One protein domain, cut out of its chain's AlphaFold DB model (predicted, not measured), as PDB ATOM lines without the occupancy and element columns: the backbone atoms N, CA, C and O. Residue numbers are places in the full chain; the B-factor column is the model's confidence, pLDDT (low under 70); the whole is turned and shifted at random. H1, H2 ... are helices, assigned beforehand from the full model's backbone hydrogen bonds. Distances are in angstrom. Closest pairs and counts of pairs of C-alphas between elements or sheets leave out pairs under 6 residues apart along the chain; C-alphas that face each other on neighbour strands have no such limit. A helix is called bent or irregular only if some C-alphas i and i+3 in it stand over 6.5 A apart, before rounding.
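This is residues 240 to 289 and 308 to 440 of the 622 residues of an uncharacterized protein of Caldibacillus thermoamylovorans (UniProt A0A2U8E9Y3). One long, kinked helix, H7, runs through the body as a spine, with H2 packed along it and the H3-H4 hairpin beside its first half, where H5 and H6 also lie. H1 folds against H2 towards the other end, and a tail, residues 430 to 440, sticks out from the body. The printed part has 183 residues, with eight named helices, H1 to H8 in order, and no named strand; the class is all helix. It is only just compact, close to loose, with a radius of gyration of the C-alphas of 18.8 A and spans of 53 by 45 by 30 A.

H1, residues 247 to 259, and H2, residues 269 to 289, form a helical hairpin and touch at Ser 252 and Leu 278, their closest C-alphas, 6.8 A apart. The hub is H7, residues 386 to 420, which touches four helices. H2 touches it at a shallow tilt of 30 degrees, opposite ways; the closest C-alphas, of Ser 284 and Tyr 398, are 5.4 A apart. H3, residues 309 to 320, and H4, residues 324 to 343, form a helical hairpin, and with H7 they make a bundle, three helices packed together. The closest C-alphas of H3 and H7 are those of Leu 312 and Phe 396, 6.7 A apart; those of H4 and H7 are of Thr 342 and His 404, 5.5 A apart. H5, residues 349 to 358, touches H4 about perpendicular, at 88 degrees, with Ala 341 and Ser 349 closest, their C-alphas 5.9 A apart. H6, residues 362 to 375, only just touches H7, with 3 pairs of C-alphas within 8 A, the closest those of Asn 366 and Tyr 390, 7.0 A apart. H8, residues 427 to 430, is close to H7 but not clearly touching. Every O i to N i+4 pair is within hydrogen-bond range in H1 to H6, and 29 of 31 are in H7; H8 is too short for such a pair.

H1 begins at C-alpha 247, (-27.589, 8.939, 26.865). H2 is 30.4 A long, H4 28.5 A and H7 47.0 A. H7 is irregular, with C-alphas 411 and 414 7.4 A apart, and has a kink of 56 degrees near residue 414. H8 ends at C-alpha 430, (-19.129, -0.243, 21.929).

The farthest C-alphas, of Asp 264 and Asp 322, are 56.9 A apart. Residues 290 to 307 are not printed, and C-alphas 289 and 308 are 17.4 A apart across this cut. Of the links that are printed whole, none is long. The mean pLDDT of the printed part is 77.8; 37 residues are under 70, among them 340 to 360 and 427 to 433.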
ATOM      1  N   ALA A 240     -23.832  11.710  29.970       88.88
ATOM      2  CA  ALA A 240     -24.736  10.791  30.643       88.88
ATOM      3  C   ALA A 240     -26.168  11.326  30.693       88.88
ATOM      4  O   ALA A 240     -27.066  10.715  30.120       88.88
ATOM      5  N   PHE A 241     -26.359  12.474  31.349       89.50
ATOM      6  CA  PHE A 241     -27.660  13.120  31.553       89.50
ATOM      7  C   PHE A 241     -27.512  14.635  31.771       89.50
ATOM      8  O   PHE A 241     -26.397  15.144  31.930       89.50
ATOM      9  N   GLY A 242     -28.619  15.378  31.699       85.75
ATOM     10  CA  GLY A 242     -28.654  16.843  31.843       85.75
ATOM     11  C   GLY A 242     -28.845  17.622  30.542       85.75
ATOM     12  O   GLY A 242     -28.799  18.853  30.538       85.75
ATOM     13  N   ASN A 243     -29.035  16.925  29.424       86.56
ATOM     14  CA  ASN A 243     -29.334  17.518  28.127       86.56
ATOM     15  C   ASN A 243     -30.205  16.544  27.318       86.56
ATOM     16  O   ASN A 243     -29.948  15.344  27.367       86.56
ATOM     17  N   PRO A 244     -31.175  17.021  26.516       84.88
ATOM     18  CA  PRO A 244     -31.999  16.156  25.668       84.88
ATOM     19  C   PRO A 244     -31.222  15.220  24.727       84.88
ATOM     20  O   PRO A 244     -31.773  14.213  24.284       84.88
ATOM     21  N   GLU A 245     -29.971  15.549  24.402       84.75
ATOM     22  CA  GLU A 245     -29.102  14.758  23.531       84.75
ATOM     23  C   GLU A 245     -28.190  13.767  24.270       84.75
ATOM     24  O   GLU A 245     -27.373  13.104  23.622       84.75
ATOM     25  N   HIS A 246     -28.304  13.655  25.593       89.56
ATOM     26  CA  HIS A 246     -27.503  12.738  26.405       89.56
ATOM     27  C   HIS A 246     -28.103  11.326  26.456       89.56
ATOM     28  O   HIS A 246     -29.221  11.082  25.992       89.56
ATOM     29  N   LEU A 247     -27.301  10.370  26.938       88.00
ATOM     30  CA  LEU A 247     -27.589   8.939  26.865       88.00
ATOM     31  C   LEU A 247     -28.942   8.570  27.491       88.00
ATOM     32  O   LEU A 247     -29.743   7.892  26.847       88.00
ATOM     33  N   VAL A 248     -29.201   9.007  28.725       89.38
ATOM     34  CA  VAL A 248     -30.409   8.619  29.475       89.38
ATOM     35  C   VAL A 248     -31.670   9.149  28.790       89.38
ATOM     36  O   VAL A 248     -32.650   8.421  28.615       89.38
ATOM     37  N   GLU A 249     -31.636  10.401  28.344       89.56
ATOM     38  CA  GLU A 249     -32.736  11.073  27.662       89.56
ATOM     39  C   GLU A 249     -33.022  10.441  26.293       89.56
ATOM     40  O   GLU A 249     -34.186  10.237  25.942       89.56
ATOM     41  N   LYS A 250     -31.976  10.076  25.539       89.06
ATOM     42  CA  LYS A 250     -32.101   9.362  24.258       89.06
ATOM     43  C   LYS A 250     -32.707   7.974  24.424       89.06
ATOM     44  O   LYS A 250     -33.632   7.634  23.687       89.06
ATOM     45  N   LEU A 251     -32.216   7.199  25.395       86.62
ATOM     46  CA  LEU A 251     -32.726   5.857  25.679       86.62
ATOM     47  C   LEU A 251     -34.208   5.890  26.061       86.62
ATOM     48  O   LEU A 251     -34.992   5.107  25.531       86.62
ATOM     49  N   SER A 252     -34.608   6.821  26.931       87.38
ATOM     50  CA  SER A 252     -36.010   6.951  27.340       87.38
ATOM     51  C   SER A 252     -36.919   7.387  26.200       87.38
ATOM     52  O   SER A 252     -37.962   6.768  25.991       87.38
ATOM     53  N   ARG A 253     -36.515   8.395  25.413       87.88
ATOM     54  CA  ARG A 253     -37.287   8.842  24.244       87.88
ATOM     55  C   ARG A 253     -37.545   7.685  23.287       87.88
ATOM     56  O   ARG A 253     -38.692   7.413  22.959       87.88
ATOM     57  N   GLN A 254     -36.494   6.960  22.914       83.25
ATOM     58  CA  GLN A 254     -36.635   5.860  21.971       83.25
ATOM     59  C   GLN A 254     -37.462   4.699  22.528       83.25
ATOM     60  O   GLN A 254     -38.257   4.110  21.793       83.25
ATOM     61  N   LEU A 255     -37.291   4.359  23.809       83.62
ATOM     62  CA  LEU A 255     -38.109   3.329  24.440       83.62
ATOM     63  C   LEU A 255     -39.593   3.706  24.387       83.62
ATOM     64  O   LEU A 255     -40.421   2.884  23.994       83.62
ATOM     65  N   ASN A 256     -39.913   4.946  24.758       84.69
ATOM     66  CA  ASN A 256     -41.276   5.457  24.748       84.69
ATOM     67  C   ASN A 256     -41.859   5.450  23.333       84.69
ATOM     68  O   ASN A 256     -42.933   4.888  23.145       84.69
ATOM     69  N   ASP A 257     -41.120   5.943  22.335       84.25
ATOM     70  CA  ASP A 257     -41.550   5.937  20.930       84.25
ATOM     71  C   ASP A 257     -41.851   4.518  20.412       84.25
ATOM     72  O   ASP A 257     -42.713   4.335  19.554       84.25
ATOM     73  N   THR A 258     -41.156   3.501  20.934       81.12
ATOM     74  CA  THR A 258     -41.297   2.109  20.478       81.12
ATOM     75  C   THR A 258     -42.416   1.348  21.200       81.12
ATOM     76  O   THR A 258     -43.113   0.538  20.587       81.12
ATOM     77  N   ILE A 259     -42.580   1.566  22.509       82.81
ATOM     78  CA  ILE A 259     -43.513   0.800  23.352       82.81
ATOM     79  C   ILE A 259     -44.878   1.481  23.468       82.81
ATOM     80  O   ILE A 259     -45.882   0.806  23.703       82.81
ATOM     81  N   GLN A 260     -44.955   2.809  23.345       81.88
ATOM     82  CA  GLN A 260     -46.193   3.542  23.586       81.88
ATOM     83  C   GLN A 260     -47.316   3.064  22.653       81.88
ATOM     84  O   GLN A 260     -47.228   3.154  21.433       81.88
ATOM     85  N   GLY A 261     -48.395   2.548  23.252       80.75
ATOM     86  CA  GLY A 261     -49.548   2.005  22.526       80.75
ATOM     87  C   GLY A 261     -49.376   0.575  22.001       80.75
ATOM     88  O   GLY A 261     -50.343   0.015  21.494       80.75
ATOM     89  N   ASN A 262     -48.201  -0.038  22.163       80.62
ATOM     90  CA  ASN A 262     -47.911  -1.405  21.736       80.62
ATOM     91  C   ASN A 262     -47.913  -2.373  22.933       80.62
ATOM     92  O   ASN A 262     -46.870  -2.748  23.474       80.62
ATOM     93  N   TYR A 263     -49.114  -2.746  23.380       83.00
ATOM     94  CA  TYR A 263     -49.305  -3.608  24.553       83.00
ATOM     95  C   TYR A 263     -49.036  -5.092  24.295       83.00
ATOM     96  O   TYR A 263     -48.934  -5.850  25.255       83.00
ATOM     97  N   ASP A 264     -48.848  -5.499  23.040       80.44
ATOM     98  CA  ASP A 264     -48.482  -6.877  22.696       80.44
ATOM     99  C   ASP A 264     -47.110  -7.264  23.272       80.44
ATOM    100  O   ASP A 264     -46.813  -8.439  23.440       80.44
ATOM    101  N   LEU A 265     -46.284  -6.275  23.636       79.88
ATOM    102  CA  LEU A 265     -44.975  -6.461  24.267       79.88
ATOM    103  C   LEU A 265     -45.045  -6.613  25.800       79.88
ATOM    104  O   LEU A 265     -44.006  -6.687  26.460       79.88
ATOM    105  N   ALA A 266     -46.244  -6.579  26.392       78.12
ATOM    106  CA  ALA A 266     -46.440  -6.543  27.844       78.12
ATOM    107  C   ALA A 266     -46.272  -7.901  28.549       78.12
ATOM    108  O   ALA A 266     -46.326  -7.951  29.776       78.12
ATOM    109  N   ASP A 267     -46.068  -8.991  27.810       83.00
ATOM    110  CA  ASP A 267     -45.747 -10.321  28.341       83.00
ATOM    111  C   ASP A 267     -44.238 -10.514  28.595       83.00
ATOM    112  O   ASP A 267     -43.827 -11.380  29.372       83.00
ATOM    113  N   ASN A 268     -43.398  -9.670  27.990       83.69
ATOM    114  CA  ASN A 268     -41.951  -9.742  28.116       83.69
ATOM    115  C   ASN A 268     -41.483  -9.179  29.470       83.69
ATOM    116  O   ASN A 268     -41.312  -7.970  29.658       83.69
ATOM    117  N   SER A 269     -41.234 -10.078  30.422       84.75
ATOM    118  CA  SER A 269     -40.806  -9.742  31.785       84.75
ATOM    119  C   SER A 269     -39.519  -8.910  31.835       84.75
ATOM    120  O   SER A 269     -39.440  -7.966  32.624       84.75
ATOM    121  N   LEU A 270     -38.542  -9.201  30.970       85.31
ATOM    122  CA  LEU A 270     -37.285  -8.456  30.893       85.31
ATOM    123  C   LEU A 270     -37.518  -7.027  30.399       85.31
ATOM    124  O   LEU A 270     -36.986  -6.086  30.982       85.31
ATOM    125  N   LEU A 271     -38.347  -6.846  29.368       85.12
ATOM    126  CA  LEU A 271     -38.693  -5.524  28.847       85.12
ATOM    127  C   LEU A 271     -39.417  -4.675  29.899       85.12
ATOM    128  O   LEU A 271     -39.119  -3.491  30.055       85.12
ATOM    129  N   ILE A 272     -40.333  -5.281  30.659       83.62
ATOM    130  CA  ILE A 272     -41.037  -4.613  31.761       83.62
ATOM    131  C   ILE A 272     -40.051  -4.183  32.850       83.62
ATOM    132  O   ILE A 272     -40.122  -3.048  33.325       83.62
ATOM    133  N   GLN A 273     -39.132  -5.066  33.249       84.19
ATOM    134  CA  GLN A 273     -38.093  -4.746  34.230       84.19
ATOM    135  C   GLN A 273     -37.165  -3.640  33.725       84.19
ATOM    136  O   GLN A 273     -36.873  -2.703  34.464       84.19
ATOM    137  N   TRP A 274     -36.743  -3.702  32.464       86.50
ATOM    138  CA  TRP A 274     -35.889  -2.690  31.846       86.50
ATOM    139  C   TRP A 274     -36.581  -1.327  31.784       86.50
ATOM    140  O   TRP A 274     -35.998  -0.326  32.195       86.50
ATOM    141  N   ARG A 275     -37.865  -1.288  31.396       85.94
ATOM    142  CA  ARG A 275     -38.690  -0.069  31.426       85.94
ATOM    143  C   ARG A 275     -38.796   0.520  32.833       85.94
ATOM    144  O   ARG A 275     -38.641   1.725  32.997       85.94
ATOM    145  N   LYS A 276     -39.066  -0.310  33.847       84.25
ATOM    146  CA  LYS A 276     -39.145   0.143  35.248       84.25
ATOM    147  C   LYS A 276     -37.822   0.754  35.714       84.25
ATOM    148  O   LYS A 276     -37.833   1.864  36.230       84.25
ATOM    149  N   ASN A 277     -36.699   0.080  35.458       84.50
ATOM    150  CA  ASN A 277     -35.368   0.583  35.807       84.50
ATOM    151  C   ASN A 277     -35.021   1.887  35.073       84.50
ATOM    152  O   ASN A 277     -34.429   2.780  35.671       84.50
ATOM    153  N   LEU A 278     -35.420   2.040  33.806       86.69
ATOM    154  CA  LEU A 278     -35.207   3.288  33.067       86.69
ATOM    155  C   LEU A 278     -36.015   4.455  33.646       86.69
ATOM    156  O   LEU A 278     -35.481   5.554  33.765       86.69
ATOM    157  N   ASN A 279     -37.260   4.219  34.063       84.38
ATOM    158  CA  ASN A 279     -38.057   5.241  34.745       84.38
ATOM    159  C   ASN A 279     -37.439   5.616  36.100       84.38
ATOM    160  O   ASN A 279     -37.248   6.791  36.384       84.38
ATOM    161  N   HIS A 280     -37.032   4.621  36.891       82.69
ATOM    162  CA  HIS A 280     -36.347   4.834  38.169       82.69
ATOM    163  C   HIS A 280     -35.037   5.622  38.014       82.69
ATOM    164  O   HIS A 280     -34.727   6.493  38.833       82.69
ATOM    165  N   LEU A 281     -34.280   5.353  36.944       87.62
ATOM    166  CA  LEU A 281     -33.094   6.122  36.582       87.62
ATOM    167  C   LEU A 281     -33.457   7.591  36.327       87.62
ATOM    168  O   LEU A 281     -32.801   8.479  36.867       87.62
ATOM    169  N   GLN A 282     -34.507   7.856  35.544       87.62
ATOM    170  CA  GLN A 282     -34.966   9.221  35.279       87.62
ATOM    171  C   GLN A 282     -35.408   9.939  36.551       87.62
ATOM    172  O   GLN A 282     -34.971  11.065  36.780       87.62
ATOM    173  N   ASP A 283     -36.211   9.290  37.391       85.62
ATOM    174  CA  ASP A 283     -36.686   9.865  38.652       85.62
ATOM    175  C   ASP A 283     -35.508  10.241  39.561       85.62
ATOM    176  O   ASP A 283     -35.467  11.335  40.123       85.62
ATOM    177  N   SER A 284     -34.486   9.387  39.622       87.06
ATOM    178  CA  SER A 284     -33.276   9.634  40.415       87.06
ATOM    179  C   SER A 284     -32.436  10.779  39.864       87.06
ATOM    180  O   SER A 284     -31.938  11.599  40.635       87.06
ATOM    181  N   VAL A 285     -32.309  10.882  38.537       90.62
ATOM    182  CA  VAL A 285     -31.666  12.030  37.880       90.62
ATOM    183  C   VAL A 285     -32.425  13.321  38.206       90.62
ATOM    184  O   VAL A 285     -31.804  14.328  38.547       90.62
ATOM    185  N   TRP A 286     -33.759  13.296  38.174       88.62
ATOM    186  CA  TRP A 286     -34.597  14.437  38.555       88.62
ATOM    187  C   TRP A 286     -34.405  14.838  40.021       88.62
ATOM    188  O   TRP A 286     -34.214  16.024  40.306       88.62
ATOM    189  N   SER A 287     -34.414  13.880  40.952       87.12
ATOM    190  CA  SER A 287     -34.169  14.143  42.375       87.12
ATOM    191  C   SER A 287     -32.767  14.703  42.622       87.12
ATOM    192  O   SER A 287     -32.623  15.680  43.360       87.12
ATOM    193  N   LEU A 288     -31.755  14.158  41.943       90.62
ATOM    194  CA  LEU A 288     -30.373  14.628  42.005       90.62
ATOM    195  C   LEU A 288     -30.254  16.087  41.543       90.62
ATOM    196  O   LEU A 288     -29.661  16.910  42.242       90.62
ATOM    197  N   TYR A 289     -30.864  16.450  40.410       89.62
ATOM    198  CA  TYR A 289     -30.896  17.845  39.952       89.62
ATOM    199  C   TYR A 289     -31.683  18.759  40.890       89.62
ATOM    200  O   TYR A 289     -31.300  19.916  41.086       89.62
ATOM    201  N   TYR A 308     -16.360   9.934  42.528       88.56
ATOM    202  CA  TYR A 308     -16.457   8.481  42.631       88.56
ATOM    203  C   TYR A 308     -17.338   8.117  43.816       88.56
ATOM    204  O   TYR A 308     -17.208   8.701  44.892       88.56
ATOM    205  N   LEU A 309     -18.190   7.107  43.650       87.88
ATOM    206  CA  LEU A 309     -19.100   6.680  44.710       87.88
ATOM    207  C   LEU A 309     -18.340   6.244  45.975       87.88
ATOM    208  O   LEU A 309     -18.677   6.662  47.076       87.88
ATOM    209  N   ASN A 310     -17.241   5.498  45.813       86.38
ATOM    210  CA  ASN A 310     -16.375   5.093  46.929       86.38
ATOM    211  C   ASN A 310     -15.704   6.275  47.641       86.38
ATOM    212  O   ASN A 310     -15.452   6.197  48.840       86.38
ATOM    213  N   TYR A 311     -15.417   7.357  46.915       87.62
ATOM    214  CA  TYR A 311     -14.849   8.567  47.501       87.62
ATOM    215  C   TYR A 311     -15.897   9.310  48.341       87.62
ATOM    216  O   TYR A 311     -15.601   9.700  49.463       87.62
ATOM    217  N   LEU A 312     -17.149   9.395  47.866       89.19
ATOM    218  CA  LEU A 312     -18.256   9.932  48.667       89.19
ATOM    219  C   LEU A 312     -18.486   9.124  49.945       89.19
ATOM    220  O   LEU A 312     -18.690   9.720  50.996       89.19
ATOM    221  N   ILE A 313     -18.424   7.788  49.872       88.81
ATOM    222  CA  ILE A 313     -18.539   6.923  51.057       88.81
ATOM    223  C   ILE A 313     -17.463   7.282  52.081       88.81
ATOM    224  O   ILE A 313     -17.778   7.441  53.256       88.81
ATOM    225  N   PHE A 314     -16.213   7.428  51.637       88.19
ATOM    226  CA  PHE A 314     -15.103   7.802  52.510       88.19
ATOM    227  C   PHE A 314     -15.330   9.178  53.154       88.19
ATOM    228  O   PHE A 314     -15.329   9.274  54.376       88.19
ATOM    229  N   GLU A 315     -15.623  10.211  52.358       87.94
ATOM    230  CA  GLU A 315     -15.839  11.570  52.874       87.94
ATOM    231  C   GLU A 315     -17.047  11.673  53.819       87.94
ATOM    232  O   GLU A 315     -17.024  12.446  54.773       87.94
ATOM    233  N   ILE A 316     -18.128  10.936  53.547       87.94
ATOM    234  CA  ILE A 316     -19.308  10.913  54.418       87.94
ATOM    235  C   ILE A 316     -18.986  10.166  55.719       87.94
ATOM    236  O   ILE A 316     -19.386  10.619  56.786       87.94
ATOM    237  N   SER A 317     -18.250   9.054  55.650       87.75
ATOM    238  CA  SER A 317     -17.871   8.282  56.842       87.75
ATOM    239  C   SER A 317     -16.968   9.098  57.769       87.75
ATOM    240  O   SER A 317     -17.204   9.118  58.974       87.75
ATOM    241  N   GLU A 318     -16.000   9.828  57.204       87.06
ATOM    242  CA  GLU A 318     -15.121  10.748  57.938       87.06
ATOM    243  C   GLU A 318     -15.907  11.890  58.603       87.06
ATOM    244  O   GLU A 318     -15.641  12.239  59.746       87.06
ATOM    245  N   ALA A 319     -16.932  12.430  57.933       85.12
ATOM    246  CA  ALA A 319     -17.754  13.513  58.478       85.12
ATOM    247  C   ALA A 319     -18.736  13.074  59.587       85.12
ATOM    248  O   ALA A 319     -19.244  13.918  60.324       85.12
ATOM    249  N   ILE A 320     -19.049  11.778  59.680       84.44
ATOM    250  CA  ILE A 320     -20.046  11.215  60.612       84.44
ATOM    251  C   ILE A 320     -19.388  10.587  61.854       84.44
ATOM    252  O   ILE A 320     -20.051  10.366  62.872       84.44
ATOM    253  N   SER A 321     -18.093  10.260  61.798       82.00
ATOM    254  CA  SER A 321     -17.394   9.637  62.921       82.00
ATOM    255  C   SER A 321     -15.914   9.994  62.969       82.00
ATOM    256  O   SER A 321     -15.221   9.876  61.968       82.00
ATOM    257  N   ASP A 322     -15.407  10.300  64.165       78.81
ATOM    258  CA  ASP A 322     -13.977  10.542  64.417       78.81
ATOM    259  C   ASP A 322     -13.172   9.251  64.691       78.81
ATOM    260  O   ASP A 322     -11.956   9.296  64.867       78.81
ATOM    261  N   ASN A 323     -13.831   8.088  64.787       82.38
ATOM    262  CA  ASN A 323     -13.180   6.808  65.084       82.38
ATOM    263  C   ASN A 323     -12.972   5.996  63.796       82.38
ATOM    264  O   ASN A 323     -13.950   5.584  63.176       82.38
ATOM    265  N   GLU A 324     -11.713   5.705  63.444       82.00
ATOM    266  CA  GLU A 324     -11.333   4.945  62.239       82.00
ATOM    267  C   GLU A 324     -12.033   3.576  62.115       82.00
ATOM    268  O   GLU A 324     -12.422   3.178  61.018       82.00
ATOM    269  N   GLU A 325     -12.251   2.862  63.225       80.88
ATOM    270  CA  GLU A 325     -12.933   1.560  63.227       80.88
ATOM    271  C   GLU A 325     -14.413   1.719  62.840       80.88
ATOM    272  O   GLU A 325     -14.914   1.021  61.957       80.88
ATOM    273  N   LYS A 326     -15.089   2.726  63.409       78.56
ATOM    274  CA  LYS A 326     -16.484   3.054  63.078       78.56
ATOM    275  C   LYS A 326     -16.636   3.627  61.671       78.56
ATOM    276  O   LYS A 326     -17.616   3.326  60.998       78.56
ATOM    277  N   GLN A 327     -15.675   4.425  61.203       84.75
ATOM    278  CA  GLN A 327     -15.639   4.885  59.812       84.75
ATOM    279  C   GLN A 327     -15.607   3.689  58.849       84.75
ATOM    280  O   GLN A 327     -16.317   3.694  57.843       84.75
ATOM    281  N   GLY A 328     -14.833   2.647  59.178       81.94
ATOM    282  CA  GLY A 328     -14.802   1.385  58.438       81.94
ATOM    283  C   GLY A 328     -16.167   0.692  58.381       81.94
ATOM    284  O   GLY A 328     -16.637   0.364  57.291       81.94
ATOM    285  N   GLU A 329     -16.836   0.539  59.528       81.62
ATOM    286  CA  GLU A 329     -18.170  -0.078  59.626       81.62
ATOM    287  C   GLU A 329     -19.244   0.695  58.839       81.62
ATOM    288  O   GLU A 329     -20.032   0.099  58.095       81.62
ATOM    289  N   ILE A 330     -19.254   2.030  58.948       81.81
ATOM    290  CA  ILE A 330     -20.165   2.908  58.198       81.81
ATOM    291  C   ILE A 330     -19.906   2.766  56.697       81.81
ATOM    292  O   ILE A 330     -20.845   2.562  55.920       81.81
ATOM    293  N   ALA A 331     -18.636   2.815  56.285       85.38
ATOM    294  CA  ALA A 331     -18.258   2.667  54.890       85.38
ATOM    295  C   ALA A 331     -18.681   1.302  54.327       85.38
ATOM    296  O   ALA A 331     -19.192   1.230  53.207       85.38
ATOM    297  N   ASP A 332     -18.524   0.222  55.093       83.62
ATOM    298  CA  ASP A 332     -18.954  -1.119  54.695       83.62
ATOM    299  C   ASP A 332     -20.472  -1.247  54.598       83.62
ATOM    300  O   ASP A 332     -20.973  -1.843  53.642       83.62
ATOM    301  N   SER A 333     -21.222  -0.623  55.507       81.56
ATOM    302  CA  SER A 333     -22.680  -0.566  55.405       81.56
ATOM    303  C   SER A 333     -23.150   0.207  54.168       81.56
ATOM    304  O   SER A 333     -24.028  -0.257  53.438       81.56
ATOM    305  N   MET A 334     -22.518   1.342  53.851       82.44
ATOM    306  CA  MET A 334     -22.805   2.089  52.621       82.44
ATOM    307  C   MET A 334     -22.427   1.295  51.365       82.44
ATOM    308  O   MET A 334     -23.193   1.270  50.402       82.44
ATOM    309  N   ARG A 335     -21.296   0.578  51.365       83.75
ATOM    310  CA  ARG A 335     -20.933  -0.336  50.266       83.75
ATOM    311  C   ARG A 335     -21.944  -1.470  50.125       83.75
ATOM    312  O   ARG A 335     -22.273  -1.846  49.001       83.75
ATOM    313  N   ASN A 336     -22.443  -2.013  51.234       80.00
ATOM    314  CA  ASN A 336     -23.483  -3.036  51.221       80.00
ATOM    315  C   ASN A 336     -24.800  -2.481  50.687       80.00
ATOM    316  O   ASN A 336     -25.406  -3.143  49.860       80.00
ATOM    317  N   PHE A 337     -25.182  -1.250  51.028       76.94
ATOM    318  CA  PHE A 337     -26.335  -0.581  50.422       76.94
ATOM    319  C   PHE A 337     -26.199  -0.466  48.896       76.94
ATOM    320  O   PHE A 337     -27.124  -0.823  48.168       76.94
ATOM    321  N   VAL A 338     -25.027  -0.059  48.393       75.12
ATOM    322  CA  VAL A 338     -24.748  -0.021  46.945       75.12
ATOM    323  C   VAL A 338     -24.858  -1.423  46.330       75.12
ATOM    324  O   VAL A 338     -25.476  -1.593  45.279       75.12
ATOM    325  N   LYS A 339     -24.308  -2.457  46.982       70.06
ATOM    326  CA  LYS A 339     -24.407  -3.853  46.519       70.06
ATOM    327  C   LYS A 339     -25.844  -4.385  46.558       70.06
ATOM    328  O   LYS A 339     -26.264  -5.035  45.613       70.06
ATOM    329  N   GLU A 340     -26.607  -4.117  47.609       65.56
ATOM    330  CA  GLU A 340     -27.997  -4.559  47.768       65.56
ATOM    331  C   GLU A 340     -28.934  -3.867  46.787       65.56
ATOM    332  O   GLU A 340     -29.829  -4.520  46.257       65.56
ATOM    333  N   ALA A 341     -28.702  -2.584  46.491       55.81
ATOM    334  CA  ALA A 341     -29.318  -1.932  45.342       55.81
ATOM    335  C   ALA A 341     -28.965  -2.695  44.053       55.81
ATOM    336  O   ALA A 341     -29.832  -2.921  43.225       55.81
ATOM    337  N   THR A 342     -27.732  -3.212  43.933       49.28
ATOM    338  CA  THR A 342     -27.255  -3.955  42.753       49.28
ATOM    339  C   THR A 342     -27.953  -5.299  42.493       49.28
ATOM    340  O   THR A 342     -28.143  -5.660  41.329       49.28
ATOM    341  N   TYR A 343     -28.354  -6.035  43.536       44.41
ATOM    342  CA  TYR A 343     -28.857  -7.416  43.417       44.41
ATOM    343  C   TYR A 343     -30.370  -7.590  43.626       44.41
ATOM    344  O   TYR A 343     -30.899  -8.651  43.283       44.41
ATOM    345  N   SER A 344     -31.089  -6.604  44.174       43.25
ATOM    346  CA  SER A 344     -32.520  -6.768  44.439       43.25
ATOM    347  C   SER A 344     -33.358  -6.511  43.182       43.25
ATOM    348  O   SER A 344     -33.577  -5.397  42.723       43.25
ATOM    349  N   SER A 345     -33.892  -7.591  42.623       43.00
ATOM    350  CA  SER A 345     -35.025  -7.542  41.699       43.00
ATOM    351  C   SER A 345     -36.334  -7.566  42.498       43.00
ATOM    352  O   SER A 345     -37.165  -8.429  42.257       43.00
ATOM    353  N   VAL A 346     -36.521  -6.597  43.412       41.44
ATOM    354  CA  VAL A 346     -37.541  -6.524  44.489       41.44
ATOM    355  C   VAL A 346     -37.008  -7.053  45.837       41.44
ATOM    356  O   VAL A 346     -36.989  -8.253  46.094       41.44
ATOM    357  N   GLY A 347     -36.579  -6.148  46.726       39.19
ATOM    358  CA  GLY A 347     -36.131  -6.447  48.102       39.19
ATOM    359  C   GLY A 347     -35.992  -5.182  48.968       39.19
ATOM    360  O   GLY A 347     -36.056  -4.085  48.439       39.19
ATOM    361  N   ASN A 348     -35.799  -5.304  50.292       38.94
ATOM    362  CA  ASN A 348     -35.857  -4.206  51.293       38.94
ATOM    363  C   ASN A 348     -35.050  -2.916  50.988       38.94
ATOM    364  O   ASN A 348     -35.388  -1.859  51.527       38.94
ATOM    365  N   SER A 349     -34.020  -2.970  50.139       45.69
ATOM    366  CA  SER A 349     -33.299  -1.793  49.630       45.69
ATOM    367  C   SER A 349     -34.195  -0.866  48.786       45.69
ATOM    368  O   SER A 349     -34.082   0.355  48.920       45.69
ATOM    369  N   ASP A 350     -35.165  -1.418  48.038       48.03
ATOM    370  CA  ASP A 350     -36.209  -0.670  47.310       48.03
ATOM    371  C   ASP A 350     -37.031   0.204  48.263       48.03
ATOM    372  O   ASP A 350     -37.345   1.344  47.948       48.03
ATOM    373  N   VAL A 351     -37.365  -0.286  49.462       49.34
ATOM    374  CA  VAL A 351     -38.245   0.437  50.401       49.34
ATOM    375  C   VAL A 351     -37.566   1.698  50.947       49.34
ATOM    376  O   VAL A 351     -38.221   2.726  51.118       49.34
ATOM    377  N   ARG A 352     -36.247   1.654  51.184       53.22
ATOM    378  CA  ARG A 352     -35.470   2.802  51.692       53.22
ATOM    379  C   ARG A 352     -35.232   3.859  50.607       53.22
ATOM    380  O   ARG A 352     -35.394   5.049  50.871       53.22
ATOM    381  N   LEU A 353     -34.916   3.425  49.386       54.59
ATOM    382  CA  LEU A 353     -34.729   4.292  48.215       54.59
ATOM    383  C   LEU A 353     -36.041   4.930  47.751       54.59
ATOM    384  O   LEU A 353     -36.113   6.150  47.605       54.59
ATOM    385  N   HIS A 354     -37.103   4.135  47.596       53.56
ATOM    386  CA  HIS A 354     -38.435   4.654  47.293       53.56
ATOM    387  C   HIS A 354     -38.954   5.563  48.411       53.56
ATOM    388  O   HIS A 354     -39.644   6.532  48.114       53.56
ATOM    389  N   GLY A 355     -38.588   5.310  49.672       55.84
ATOM    390  CA  GLY A 355     -38.863   6.215  50.787       55.84
ATOM    391  C   GLY A 355     -38.236   7.600  50.594       55.84
ATOM    392  O   GLY A 355     -38.927   8.599  50.739       55.84
ATOM    393  N   LEU A 356     -36.965   7.691  50.200       59.47
ATOM    394  CA  LEU A 356     -36.287   8.981  49.999       59.47
ATOM    395  C   LEU A 356     -36.686   9.698  48.696       59.47
ATOM    396  O   LEU A 356     -36.770  10.929  48.680       59.47
ATOM    397  N   ILE A 357     -36.951   8.951  47.619       59.47
ATOM    398  CA  ILE A 357     -37.348   9.506  46.311       59.47
ATOM    399  C   ILE A 357     -38.812   9.988  46.331       59.47
ATOM    400  O   ILE A 357     -39.108  11.049  45.783       59.47
ATOM    401  N   ASN A 358     -39.725   9.266  46.996       57.34
ATOM    402  CA  ASN A 358     -41.161   9.592  47.003       57.34
ATOM    403  C   ASN A 358     -41.581  10.581  48.104       57.34
ATOM    404  O   ASN A 358     -42.708  11.083  48.083       57.34
ATOM    405  N   VAL A 359     -40.714  10.868  49.078       63.44
ATOM    406  CA  VAL A 359     -41.010  11.812  50.164       63.44
ATOM    407  C   VAL A 359     -40.650  13.236  49.738       63.44
ATOM    408  O   VAL A 359     -39.507  13.552  49.416       63.44
ATOM    409  N   SER A 360     -41.636  14.134  49.759       58.97
ATOM    410  CA  SER A 360     -41.474  15.540  49.358       58.97
ATOM    411  C   SER A 360     -40.997  16.462  50.492       58.97
ATOM    412  O   SER A 360     -40.466  17.542  50.230       58.97
ATOM    413  N   SER A 361     -41.159  16.039  51.749       70.69
ATOM    414  CA  SER A 361     -40.843  16.808  52.958       70.69
ATOM    415  C   SER A 361     -39.380  16.640  53.380       70.69
ATOM    416  O   SER A 361     -38.918  15.528  53.623       70.69
ATOM    417  N   ILE A 362     -38.658  17.760  53.528       69.50
ATOM    418  CA  ILE A 362     -37.252  17.793  53.988       69.50
ATOM    419  C   ILE A 362     -37.110  17.140  55.370       69.50
ATOM    420  O   ILE A 362     -36.157  16.411  55.624       69.50
ATOM    421  N   LYS A 363     -38.083  17.361  56.262       71.19
ATOM    422  CA  LYS A 363     -38.050  16.827  57.628       71.19
ATOM    423  C   LYS A 363     -38.104  15.300  57.638       71.19
ATOM    424  O   LYS A 363     -37.379  14.660  58.390       71.19
ATOM    425  N   ASP A 364     -38.935  14.727  56.776       71.69
ATOM    426  CA  ASP A 364     -39.111  13.280  56.696       71.69
ATOM    427  C   ASP A 364     -37.910  12.606  56.021       71.69
ATOM    428  O   ASP A 364     -37.495  11.532  56.451       71.69
ATOM    429  N   LYS A 365     -37.277  13.273  55.044       73.44
ATOM    430  CA  LYS A 365     -35.998  12.822  54.477       73.44
ATOM    431  C   LYS A 365     -34.874  12.818  55.506       73.44
ATOM    432  O   LYS A 365     -34.196  11.803  55.648       73.44
ATOM    433  N   ASN A 366     -34.721  13.902  56.267       78.69
ATOM    434  CA  ASN A 366     -33.705  13.981  57.317       78.69
ATOM    435  C   ASN A 366     -33.924  12.902  58.387       78.69
ATOM    436  O   ASN A 366     -32.965  12.267  58.808       78.69
ATOM    437  N   ASN A 367     -35.177  12.621  58.765       77.75
ATOM    438  CA  ASN A 367     -35.495  11.530  59.692       77.75
ATOM    439  C   ASN A 367     -35.102  10.152  59.133       77.75
ATOM    440  O   ASN A 367     -34.558   9.328  59.861       77.75
ATOM    441  N   LEU A 368     -35.355   9.889  57.845       75.00
ATOM    442  CA  LEU A 368     -34.941   8.640  57.196       75.00
ATOM    443  C   LEU A 368     -33.417   8.497  57.149       75.00
ATOM    444  O   LEU A 368     -32.902   7.409  57.407       75.00
ATOM    445  N   ILE A 369     -32.706   9.588  56.848       77.31
ATOM    446  CA  ILE A 369     -31.242   9.621  56.854       77.31
ATOM    447  C   ILE A 369     -30.716   9.364  58.267       77.31
ATOM    448  O   ILE A 369     -29.879   8.485  58.431       77.31
ATOM    449  N   ASN A 370     -31.247  10.041  59.287       80.44
ATOM    450  CA  ASN A 370     -30.828   9.844  60.677       80.44
ATOM    451  C   ASN A 370     -31.049   8.410  61.138       80.44
ATOM    452  O   ASN A 370     -30.111   7.780  61.608       80.44
ATOM    453  N   ASN A 371     -32.231   7.842  60.889       79.25
ATOM    454  CA  ASN A 371     -32.510   6.445  61.220       79.25
ATOM    455  C   ASN A 371     -31.523   5.482  60.540       79.25
ATOM    456  O   ASN A 371     -31.144   4.461  61.115       79.25
ATOM    457  N   TRP A 372     -31.109   5.780  59.305       75.94
ATOM    458  CA  TRP A 372     -30.123   4.969  58.602       75.94
ATOM    459  C   TRP A 372     -28.716   5.136  59.187       75.94
ATOM    460  O   TRP A 372     -28.061   4.129  59.456       75.94
ATOM    461  N   ILE A 373     -28.272   6.367  59.445       76.81
ATOM    462  CA  ILE A 373     -26.953   6.659  60.021       76.81
ATOM    463  C   ILE A 373     -26.824   6.121  61.459       76.81
ATOM    464  O   ILE A 373     -25.813   5.510  61.800       76.81
ATOM    465  N   GLU A 374     -27.870   6.238  62.274       79.75
ATOM    466  CA  GLU A 374     -27.918   5.657  63.620       79.75
ATOM    467  C   GLU A 374     -27.849   4.126  63.579       79.75
ATOM    468  O   GLU A 374     -27.157   3.512  64.391       79.75
ATOM    469  N   SER A 375     -28.502   3.490  62.593       73.69
ATOM    470  CA  SER A 375     -28.468   2.027  62.440       73.69
ATOM    471  C   SER A 375     -27.072   1.464  62.147       73.69
ATOM    472  O   SER A 375     -26.846   0.271  62.335       73.69
ATOM    473  N   VAL A 376     -26.141   2.317  61.710       69.94
ATOM    474  CA  VAL A 376     -24.738   1.975  61.429       69.94
ATOM    475  C   VAL A 376     -23.776   2.558  62.470       69.94
ATOM    476  O   VAL A 376     -22.570   2.551  62.260       69.94
ATOM    477  N   GLY A 377     -24.296   3.068  63.594       67.81
ATOM    478  CA  GLY A 377     -23.489   3.569  64.710       67.81
ATOM    479  C   GLY A 377     -22.821   4.931  64.474       67.81
ATOM    480  O   GLY A 377     -21.937   5.310  65.250       67.81
ATOM    481  N   GLY A 378     -23.231   5.654  63.425       75.62
ATOM    482  CA  GLY A 378     -22.804   7.020  63.131       75.62
ATOM    483  C   GLY A 378     -23.729   8.072  63.747       75.62
ATOM    484  O   GLY A 378     -24.845   7.762  64.162       75.62
ATOM    485  N   ASN A 379     -23.283   9.329  63.787       81.38
ATOM    486  CA  ASN A 379     -24.133  10.460  64.157       81.38
ATOM    487  C   ASN A 379     -23.847  11.665  63.257       81.38
ATOM    488  O   ASN A 379     -22.690  11.977  62.992       81.38
ATOM    489  N   ILE A 380     -24.890  12.359  62.804       79.25
ATOM    490  CA  ILE A 380     -24.727  13.610  62.057       79.25
ATOM    491  C   ILE A 380     -24.504  14.731  63.083       79.25
ATOM    492  O   ILE A 380     -25.370  14.927  63.939       79.25
ATOM    493  N   PRO A 381     -23.378  15.469  63.036       77.25
ATOM    494  CA  PRO A 381     -23.140  16.585  63.950       77.25
ATOM    495  C   PRO A 381     -24.275  17.610  63.863       77.25
ATOM    496  O   PRO A 381     -24.750  17.874  62.763       77.25
ATOM    497  N   GLU A 382     -24.703  18.205  64.980       74.81
ATOM    498  CA  GLU A 382     -25.653  19.334  65.009       74.81
ATOM    499  C   GLU A 382     -24.900  20.673  64.882       74.81
ATOM    500  O   GLU A 382     -24.858  21.483  65.809       74.81
ATOM    501  N   ASP A 383     -24.234  20.898  63.751       72.19
ATOM    502  CA  ASP A 383     -23.434  22.089  63.480       72.19
ATOM    503  C   ASP A 383     -23.923  22.850  62.230       72.19
ATOM    504  O   ASP A 383     -24.958  22.562  61.631       72.19
ATOM    505  N   SER A 384     -23.200  23.896  61.823       61.19
ATOM    506  CA  SER A 384     -23.550  24.648  60.611       61.19
ATOM    507  C   SER A 384     -23.345  23.847  59.316       61.19
ATOM    508  O   SER A 384     -23.834  24.267  58.265       61.19
ATOM    509  N   GLN A 385     -22.647  22.706  59.371       67.50
ATOM    510  CA  GLN A 385     -22.364  21.839  58.230       67.50
ATOM    511  C   GLN A 385     -23.365  20.689  58.083       67.50
ATOM    512  O   GLN A 385     -23.432  20.110  56.997       67.50
ATOM    513  N   SER A 386     -24.208  20.408  59.086       77.06
ATOM    514  CA  SER A 386     -25.213  19.334  59.032       77.06
ATOM    515  C   SER A 386     -26.042  19.390  57.757       77.06
ATOM    516  O   SER A 386     -26.221  18.378  57.089       77.06
ATOM    517  N   GLN A 387     -26.508  20.582  57.366       81.75
ATOM    518  CA  GLN A 387     -27.345  20.747  56.176       81.75
ATOM    519  C   GLN A 387     -26.602  20.371  54.887       81.75
ATOM    520  O   GLN A 387     -27.191  19.779  53.985       81.75
ATOM    521  N   PHE A 388     -25.310  20.690  54.802       84.69
ATOM    522  CA  PHE A 388     -24.472  20.285  53.677       84.69
ATOM    523  C   PHE A 388     -24.231  18.771  53.679       84.69
ATOM    524  O   PHE A 388     -24.286  18.148  52.620       84.69
ATOM    525  N   LEU A 389     -24.035  18.169  54.855       85.50
ATOM    526  CA  LEU A 389     -23.873  16.725  55.006       85.50
ATOM    527  C   LEU A 389     -25.151  15.962  54.620       85.50
ATOM    528  O   LEU A 389     -25.057  14.999  53.862       85.50
ATOM    529  N   TYR A 390     -26.341  16.433  55.010       86.31
ATOM    530  CA  TYR A 390     -27.618  15.879  54.531       86.31
ATOM    531  C   TYR A 390     -27.722  15.941  53.003       86.31
ATOM    532  O   TYR A 390     -27.980  14.918  52.371       86.31
ATOM    533  N   SER A 391     -27.440  17.101  52.393       87.31
ATOM    534  CA  SER A 391     -27.411  17.249  50.928       87.31
ATOM    535  C   SER A 391     -26.432  16.277  50.261       87.31
ATOM    536  O   SER A 391     -26.725  15.719  49.204       87.31
ATOM    537  N   LYS A 392     -25.265  16.049  50.872       88.62
ATOM    538  CA  LYS A 392     -24.232  15.141  50.360       88.62
ATOM    539  C   LYS A 392     -24.645  13.671  50.470       88.62
ATOM    540  O   LYS A 392     -24.401  12.907  49.537       88.62
ATOM    541  N   ILE A 393     -25.312  13.287  51.558       87.25
ATOM    542  CA  ILE A 393     -25.881  11.945  51.743       87.25
ATOM    543  C   ILE A 393     -27.034  11.711  50.761       87.25
ATOM    544  O   ILE A 393     -27.058  10.676  50.098       87.25
ATOM    545  N   GLU A 394     -27.950  12.673  50.593       86.44
ATOM    546  CA  GLU A 394     -29.009  12.590  49.573       86.44
ATOM    547  C   GLU A 394     -28.411  12.416  48.172       86.44
ATOM    548  O   GLU A 394     -28.805  11.516  47.428       86.44
ATOM    549  N   PHE A 395     -27.408  13.229  47.833       90.50
ATOM    550  CA  PHE A 395     -26.689  13.122  46.570       90.50
ATOM    551  C   PHE A 395     -26.046  11.739  46.379       90.50
ATOM    552  O   PHE A 395     -26.195  11.147  45.309       90.50
ATOM    553  N   PHE A 396     -25.388  11.196  47.410       89.69
ATOM    554  CA  PHE A 396     -24.824   9.845  47.392       89.69
ATOM    555  C   PHE A 396     -25.893   8.785  47.097       89.69
ATOM    556  O   PHE A 396     -25.679   7.930  46.238       89.69
ATOM    557  N   VAL A 397     -27.050   8.858  47.760       85.06
ATOM    558  CA  VAL A 397     -28.144   7.895  47.579       85.06
ATOM    559  C   VAL A 397     -28.681   7.930  46.145       85.06
ATOM    560  O   VAL A 397     -28.820   6.875  45.520       85.06
ATOM    561  N   TYR A 398     -28.934   9.122  45.589       87.38
ATOM    562  CA  TYR A 398     -29.392   9.238  44.200       87.38
ATOM    563  C   TYR A 398     -28.334   8.738  43.215       87.38
ATOM    564  O   TYR A 398     -28.667   8.020  42.273       87.38
ATOM    565  N   LEU A 399     -27.057   9.071  43.437       89.19
ATOM    566  CA  LEU A 399     -25.970   8.640  42.563       89.19
ATOM    567  C   LEU A 399     -25.762   7.120  42.604       89.19
ATOM    568  O   LEU A 399     -25.579   6.508  41.554       89.19
ATOM    569  N   ALA A 400     -25.854   6.499  43.784       85.44
ATOM    570  CA  ALA A 400     -25.775   5.048  43.948       85.44
ATOM    571  C   ALA A 400     -26.864   4.324  43.143       85.44
ATOM    572  O   ALA A 400     -26.591   3.335  42.461       85.44
ATOM    573  N   HIS A 401     -28.094   4.842  43.183       83.00
ATOM    574  CA  HIS A 401     -29.206   4.274  42.430       83.00
ATOM    575  C   HIS A 401     -29.073   4.512  40.920       83.00
ATOM    576  O   HIS A 401     -29.324   3.602  40.135       83.00
ATOM    577  N   ILE A 402     -28.599   5.693  40.504       87.19
ATOM    578  CA  ILE A 402     -28.263   5.977  39.100       87.19
ATOM    579  C   ILE A 402     -27.228   4.975  38.584       87.19
ATOM    580  O   ILE A 402     -27.418   4.403  37.512       87.19
ATOM    581  N   GLU A 403     -26.149   4.740  39.335       85.44
ATOM    582  CA  GLU A 403     -25.095   3.801  38.947       85.44
ATOM    583  C   GLU A 403     -25.635   2.373  38.799       85.44
ATOM    584  O   GLU A 403     -25.319   1.680  37.828       85.44
ATOM    585  N   HIS A 404     -26.491   1.940  39.726       81.19
ATOM    586  CA  HIS A 404     -27.145   0.637  39.660       81.19
ATOM    587  C   HIS A 404     -28.075   0.501  38.452       81.19
ATOM    588  O   HIS A 404     -27.900  -0.420  37.644       81.19
ATOM    589  N   ALA A 405     -29.036   1.415  38.308       82.44
ATOM    590  CA  ALA A 405     -30.016   1.365  37.236       82.44
ATOM    591  C   ALA A 405     -29.318   1.418  35.873       82.44
ATOM    592  O   ALA A 405     -29.662   0.661  34.966       82.44
ATOM    593  N   LEU A 406     -28.266   2.235  35.753       84.69
ATOM    594  CA  LEU A 406     -27.440   2.292  34.558       84.69
ATOM    595  C   LEU A 406     -26.740   0.954  34.279       84.69
ATOM    596  O   LEU A 406     -26.819   0.472  33.153       84.69
ATOM    597  N   LYS A 407     -26.106   0.311  35.272       81.50
ATOM    598  CA  LYS A 407     -25.491  -1.021  35.094       81.50
ATOM    599  C   LYS A 407     -26.507  -2.052  34.603       81.50
ATOM    600  O   LYS A 407     -26.214  -2.787  33.661       81.50
ATOM    601  N   PHE A 408     -27.707  -2.089  35.188       82.00
ATOM    602  CA  PHE A 408     -28.781  -2.978  34.735       82.00
ATOM    603  C   PHE A 408     -29.175  -2.679  33.282       82.00
ATOM    604  O   PHE A 408     -29.210  -3.580  32.442       82.00
ATOM    605  N   ILE A 409     -29.423  -1.404  32.972       85.25
ATOM    606  CA  ILE A 409     -29.826  -0.950  31.640       85.25
ATOM    607  C   ILE A 409     -28.790  -1.344  30.592       85.25
ATOM    608  O   ILE A 409     -29.167  -1.906  29.565       85.25
ATOM    609  N   LEU A 410     -27.508  -1.098  30.868       82.69
ATOM    610  CA  LEU A 410     -26.391  -1.390  29.973       82.69
ATOM    611  C   LEU A 410     -26.174  -2.898  29.782       82.69
ATOM    612  O   LEU A 410     -25.984  -3.336  28.649       82.69
ATOM    613  N   ASN A 411     -26.262  -3.701  30.847       83.44
ATOM    614  CA  ASN A 411     -26.073  -5.154  30.777       83.44
ATOM    615  C   ASN A 411     -27.110  -5.839  29.875       83.44
ATOM    616  O   ASN A 411     -26.770  -6.742  29.110       83.44
ATOM    617  N   PHE A 412     -28.369  -5.403  29.947       85.06
ATOM    618  CA  PHE A 412     -29.459  -5.975  29.151       85.06
ATOM    619  C   PHE A 412     -29.726  -5.216  27.844       85.06
ATOM    620  O   PHE A 412     -30.525  -5.684  27.027       85.06
ATOM    621  N   TYR A 413     -29.037  -4.094  27.597       86.19
ATOM    622  CA  TYR A 413     -29.226  -3.289  26.391       86.19
ATOM    623  C   TYR A 413     -29.066  -4.090  25.093       86.19
ATOM    624  O   TYR A 413     -29.953  -3.963  24.257       86.19
ATOM    625  N   PRO A 414     -28.049  -4.960  24.897       83.50
ATOM    626  CA  PRO A 414     -27.907  -5.700  23.638       83.50
ATOM    627  C   PRO A 414     -29.116  -6.590  23.310       83.50
ATOM    628  O   PRO A 414     -29.534  -6.680  22.157       83.50
ATOM    629  N   VAL A 415     -29.715  -7.210  24.334       86.06
ATOM    630  CA  VAL A 415     -30.904  -8.065  24.186       86.06
ATOM    631  C   VAL A 415     -32.128  -7.218  23.840       86.06
ATOM    632  O   VAL A 415     -32.858  -7.531  22.901       86.06
ATOM    633  N   ILE A 416     -32.329  -6.113  24.564       85.44
ATOM    634  CA  ILE A 416     -33.434  -5.175  24.322       85.44
ATOM    635  C   ILE A 416     -33.303  -4.510  22.950       85.44
ATOM    636  O   ILE A 416     -34.288  -4.397  22.227       85.44
ATOM    637  N   GLN A 417     -32.090  -4.126  22.559       84.38
ATOM    638  CA  GLN A 417     -31.776  -3.536  21.265       84.38
ATOM    639  C   GLN A 417     -32.148  -4.480  20.123       84.38
ATOM    640  O   GLN A 417     -32.786  -4.054  19.163       84.38
ATOM    641  N   GLN A 418     -31.775  -5.757  20.230       83.31
ATOM    642  CA  GLN A 418     -32.128  -6.764  19.235       83.31
ATOM    643  C   GLN A 418     -33.643  -6.993  19.172       83.31
ATOM    644  O   GLN A 418     -34.195  -7.130  18.083       83.31
ATOM    645  N   TYR A 419     -34.310  -7.015  20.326       83.12
ATOM    646  CA  TYR A 419     -35.751  -7.238  20.419       83.12
ATOM    647  C   TYR A 419     -36.575  -6.078  19.840       83.12
ATOM    648  O   TYR A 419     -37.528  -6.300  19.099       83.12
ATOM    649  N   LEU A 420     -36.192  -4.835  20.147       79.56
ATOM    650  CA  LEU A 420     -36.892  -3.618  19.725       79.56
ATOM    651  C   LEU A 420     -36.366  -3.030  18.401       79.56
ATOM    652  O   LEU A 420     -36.915  -2.048  17.905       79.56
ATOM    653  N   ASN A 421     -35.312  -3.614  17.818       74.31
ATOM    654  CA  ASN A 421     -34.602  -3.093  16.642       74.31
ATOM    655  C   ASN A 421     -34.131  -1.629  16.822       74.31
ATOM    656  O   ASN A 421     -34.238  -0.786  15.928       74.31
ATOM    657  N   THR A 422     -33.627  -1.336  18.022       68.25
ATOM    658  CA  THR A 422     -33.234  -0.007  18.501       68.25
ATOM    659  C   THR A 422     -31.930   0.466  17.842       68.25
ATOM    660  O   THR A 422     -30.950  -0.275  17.756       68.25
ATOM    661  N   GLN A 423     -31.884   1.727  17.405       67.44
ATOM    662  CA  GLN A 423     -30.702   2.335  16.763       67.44
ATOM    663  C   GLN A 423     -29.902   3.312  17.642       67.44
ATOM    664  O   GLN A 423     -28.991   3.959  17.130       67.44
ATOM    665  N   VAL A 424     -30.207   3.460  18.939       67.75
ATOM    666  CA  VAL A 424     -29.369   4.297  19.812       67.75
ATOM    667  C   VAL A 424     -27.987   3.665  19.952       67.75
ATOM    668  O   VAL A 424     -27.833   2.507  20.344       67.75
ATOM    669  N   ASP A 425     -26.970   4.443  19.600       68.31
ATOM    670  CA  ASP A 425     -25.598   4.113  19.944       68.31
ATOM    671  C   ASP A 425     -25.434   4.308  21.452       68.31
ATOM    672  O   ASP A 425     -25.830   5.342  21.997       68.31
ATOM    673  N   VAL A 426     -24.888   3.299  22.124       72.81
ATOM    674  CA  VAL A 426     -24.587   3.338  23.556       72.81
ATOM    675  C   VAL A 426     -23.072   3.262  23.675       72.81
ATOM    676  O   VAL A 426     -22.523   2.160  23.733       72.81
ATOM    677  N   PRO A 427     -22.386   4.420  23.699       65.12
ATOM    678  CA  PRO A 427     -20.928   4.474  23.652       65.12
ATOM    679  C   PRO A 427     -20.244   3.661  24.760       65.12
ATOM    680  O   PRO A 427     -19.232   3.017  24.503       65.12
ATOM    681  N   LEU A 428     -20.869   3.586  25.945       62.66
ATOM    682  CA  LEU A 428     -20.420   2.795  27.105       62.66
ATOM    683  C   LEU A 428     -20.269   1.284  26.828       62.66
ATOM    684  O   LEU A 428     -19.720   0.561  27.656       62.66
ATOM    685  N   LEU A 429     -20.793   0.783  25.704       62.12
ATOM    686  CA  LEU A 429     -20.783  -0.638  25.347       62.12
ATOM    687  C   LEU A 429     -19.910  -0.972  24.130       62.12
ATOM    688  O   LEU A 429     -19.672  -2.155  23.877       62.12
ATOM    689  N   THR A 430     -19.477   0.014  23.338       58.47
ATOM    690  CA  THR A 430     -19.129  -0.243  21.929       58.47
ATOM    691  C   THR A 430     -17.665  -0.037  21.551       58.47
ATOM    692  O   THR A 430     -17.227  -0.673  20.593       58.47
ATOM    693  N   GLN A 431     -16.881   0.790  22.247       56.47
ATOM    694  CA  GLN A 431     -15.690   1.360  21.593       56.47
ATOM    695  C   GLN A 431     -14.370   0.593  21.764       56.47
ATOM    696  O   GLN A 431     -13.477   0.780  20.939       56.47
ATOM    697  N   ILE A 432     -14.252  -0.342  22.717       62.31
ATOM    698  CA  ILE A 432     -12.995  -1.094  22.924       62.31
ATOM    699  C   ILE A 432     -13.221  -2.575  23.273       62.31
ATOM    700  O   ILE A 432     -12.562  -3.172  24.128       62.31
ATOM    701  N   ARG A 433     -14.182  -3.217  22.606       64.94
ATOM    702  CA  ARG A 433     -14.428  -4.651  22.816       64.94
ATOM    703  C   ARG A 433     -13.249  -5.516  22.358       64.94
ATOM    704  O   ARG A 433     -12.974  -6.533  22.987       64.94
ATOM    705  N   ASP A 434     -12.568  -5.115  21.290       74.19
ATOM    706  CA  ASP A 434     -11.573  -5.953  20.611       74.19
ATOM    707  C   ASP A 434     -10.257  -6.079  21.384       74.19
ATOM    708  O   ASP A 434      -9.648  -7.142  21.378       74.19
ATOM    709  N   PHE A 435      -9.843  -5.033  22.107       80.00
ATOM    710  CA  PHE A 435      -8.628  -5.085  22.931       80.00
ATOM    711  C   PHE A 435      -8.863  -5.696  24.314       80.00
ATOM    712  O   PHE A 435      -7.905  -6.078  24.986       80.00
ATOM    713  N   ARG A 436     -10.123  -5.809  24.752       74.25
ATOM    714  CA  ARG A 436     -10.476  -6.304  26.089       74.25
ATOM    715  C   ARG A 436      -9.870  -7.678  26.433       74.25
ATOM    716  O   ARG A 436      -9.450  -7.824  27.573       74.25
ATOM    717  N   PRO A 437      -9.779  -8.665  25.517       78.62
ATOM    718  CA  PRO A 437      -9.151  -9.954  25.823       78.62
ATOM    719  C   PRO A 437      -7.645  -9.874  26.111       78.62
ATOM    720  O   PRO A 437      -7.110 -10.763  26.764       78.62
ATOM    721  N   PHE A 438      -6.967  -8.838  25.611       78.19
ATOM    722  CA  PHE A 438      -5.505  -8.712  25.656       78.19
ATOM    723  C   PHE A 438      -5.022  -7.701  26.693       78.19
ATOM    724  O   PHE A 438      -3.857  -7.700  27.079       78.19
ATOM    725  N   LEU A 439      -5.917  -6.830  27.149       79.00
ATOM    726  CA  LEU A 439      -5.609  -5.821  28.140       79.00
ATOM    727  C   LEU A 439      -5.895  -6.320  29.548       79.00
ATOM    728  O   LEU A 439      -6.930  -6.931  29.812       79.00
ATOM    729  N   LYS A 440      -4.999  -5.994  30.482       73.50
ATOM    730  CA  LYS A 440      -5.271  -6.221  31.900       73.50
ATOM    731  C   LYS A 440      -6.436  -5.328  32.318       73.50
ATOM    732  O   LYS A 440      -6.388  -4.108  32.132       73.50
TER     733      LYS A 440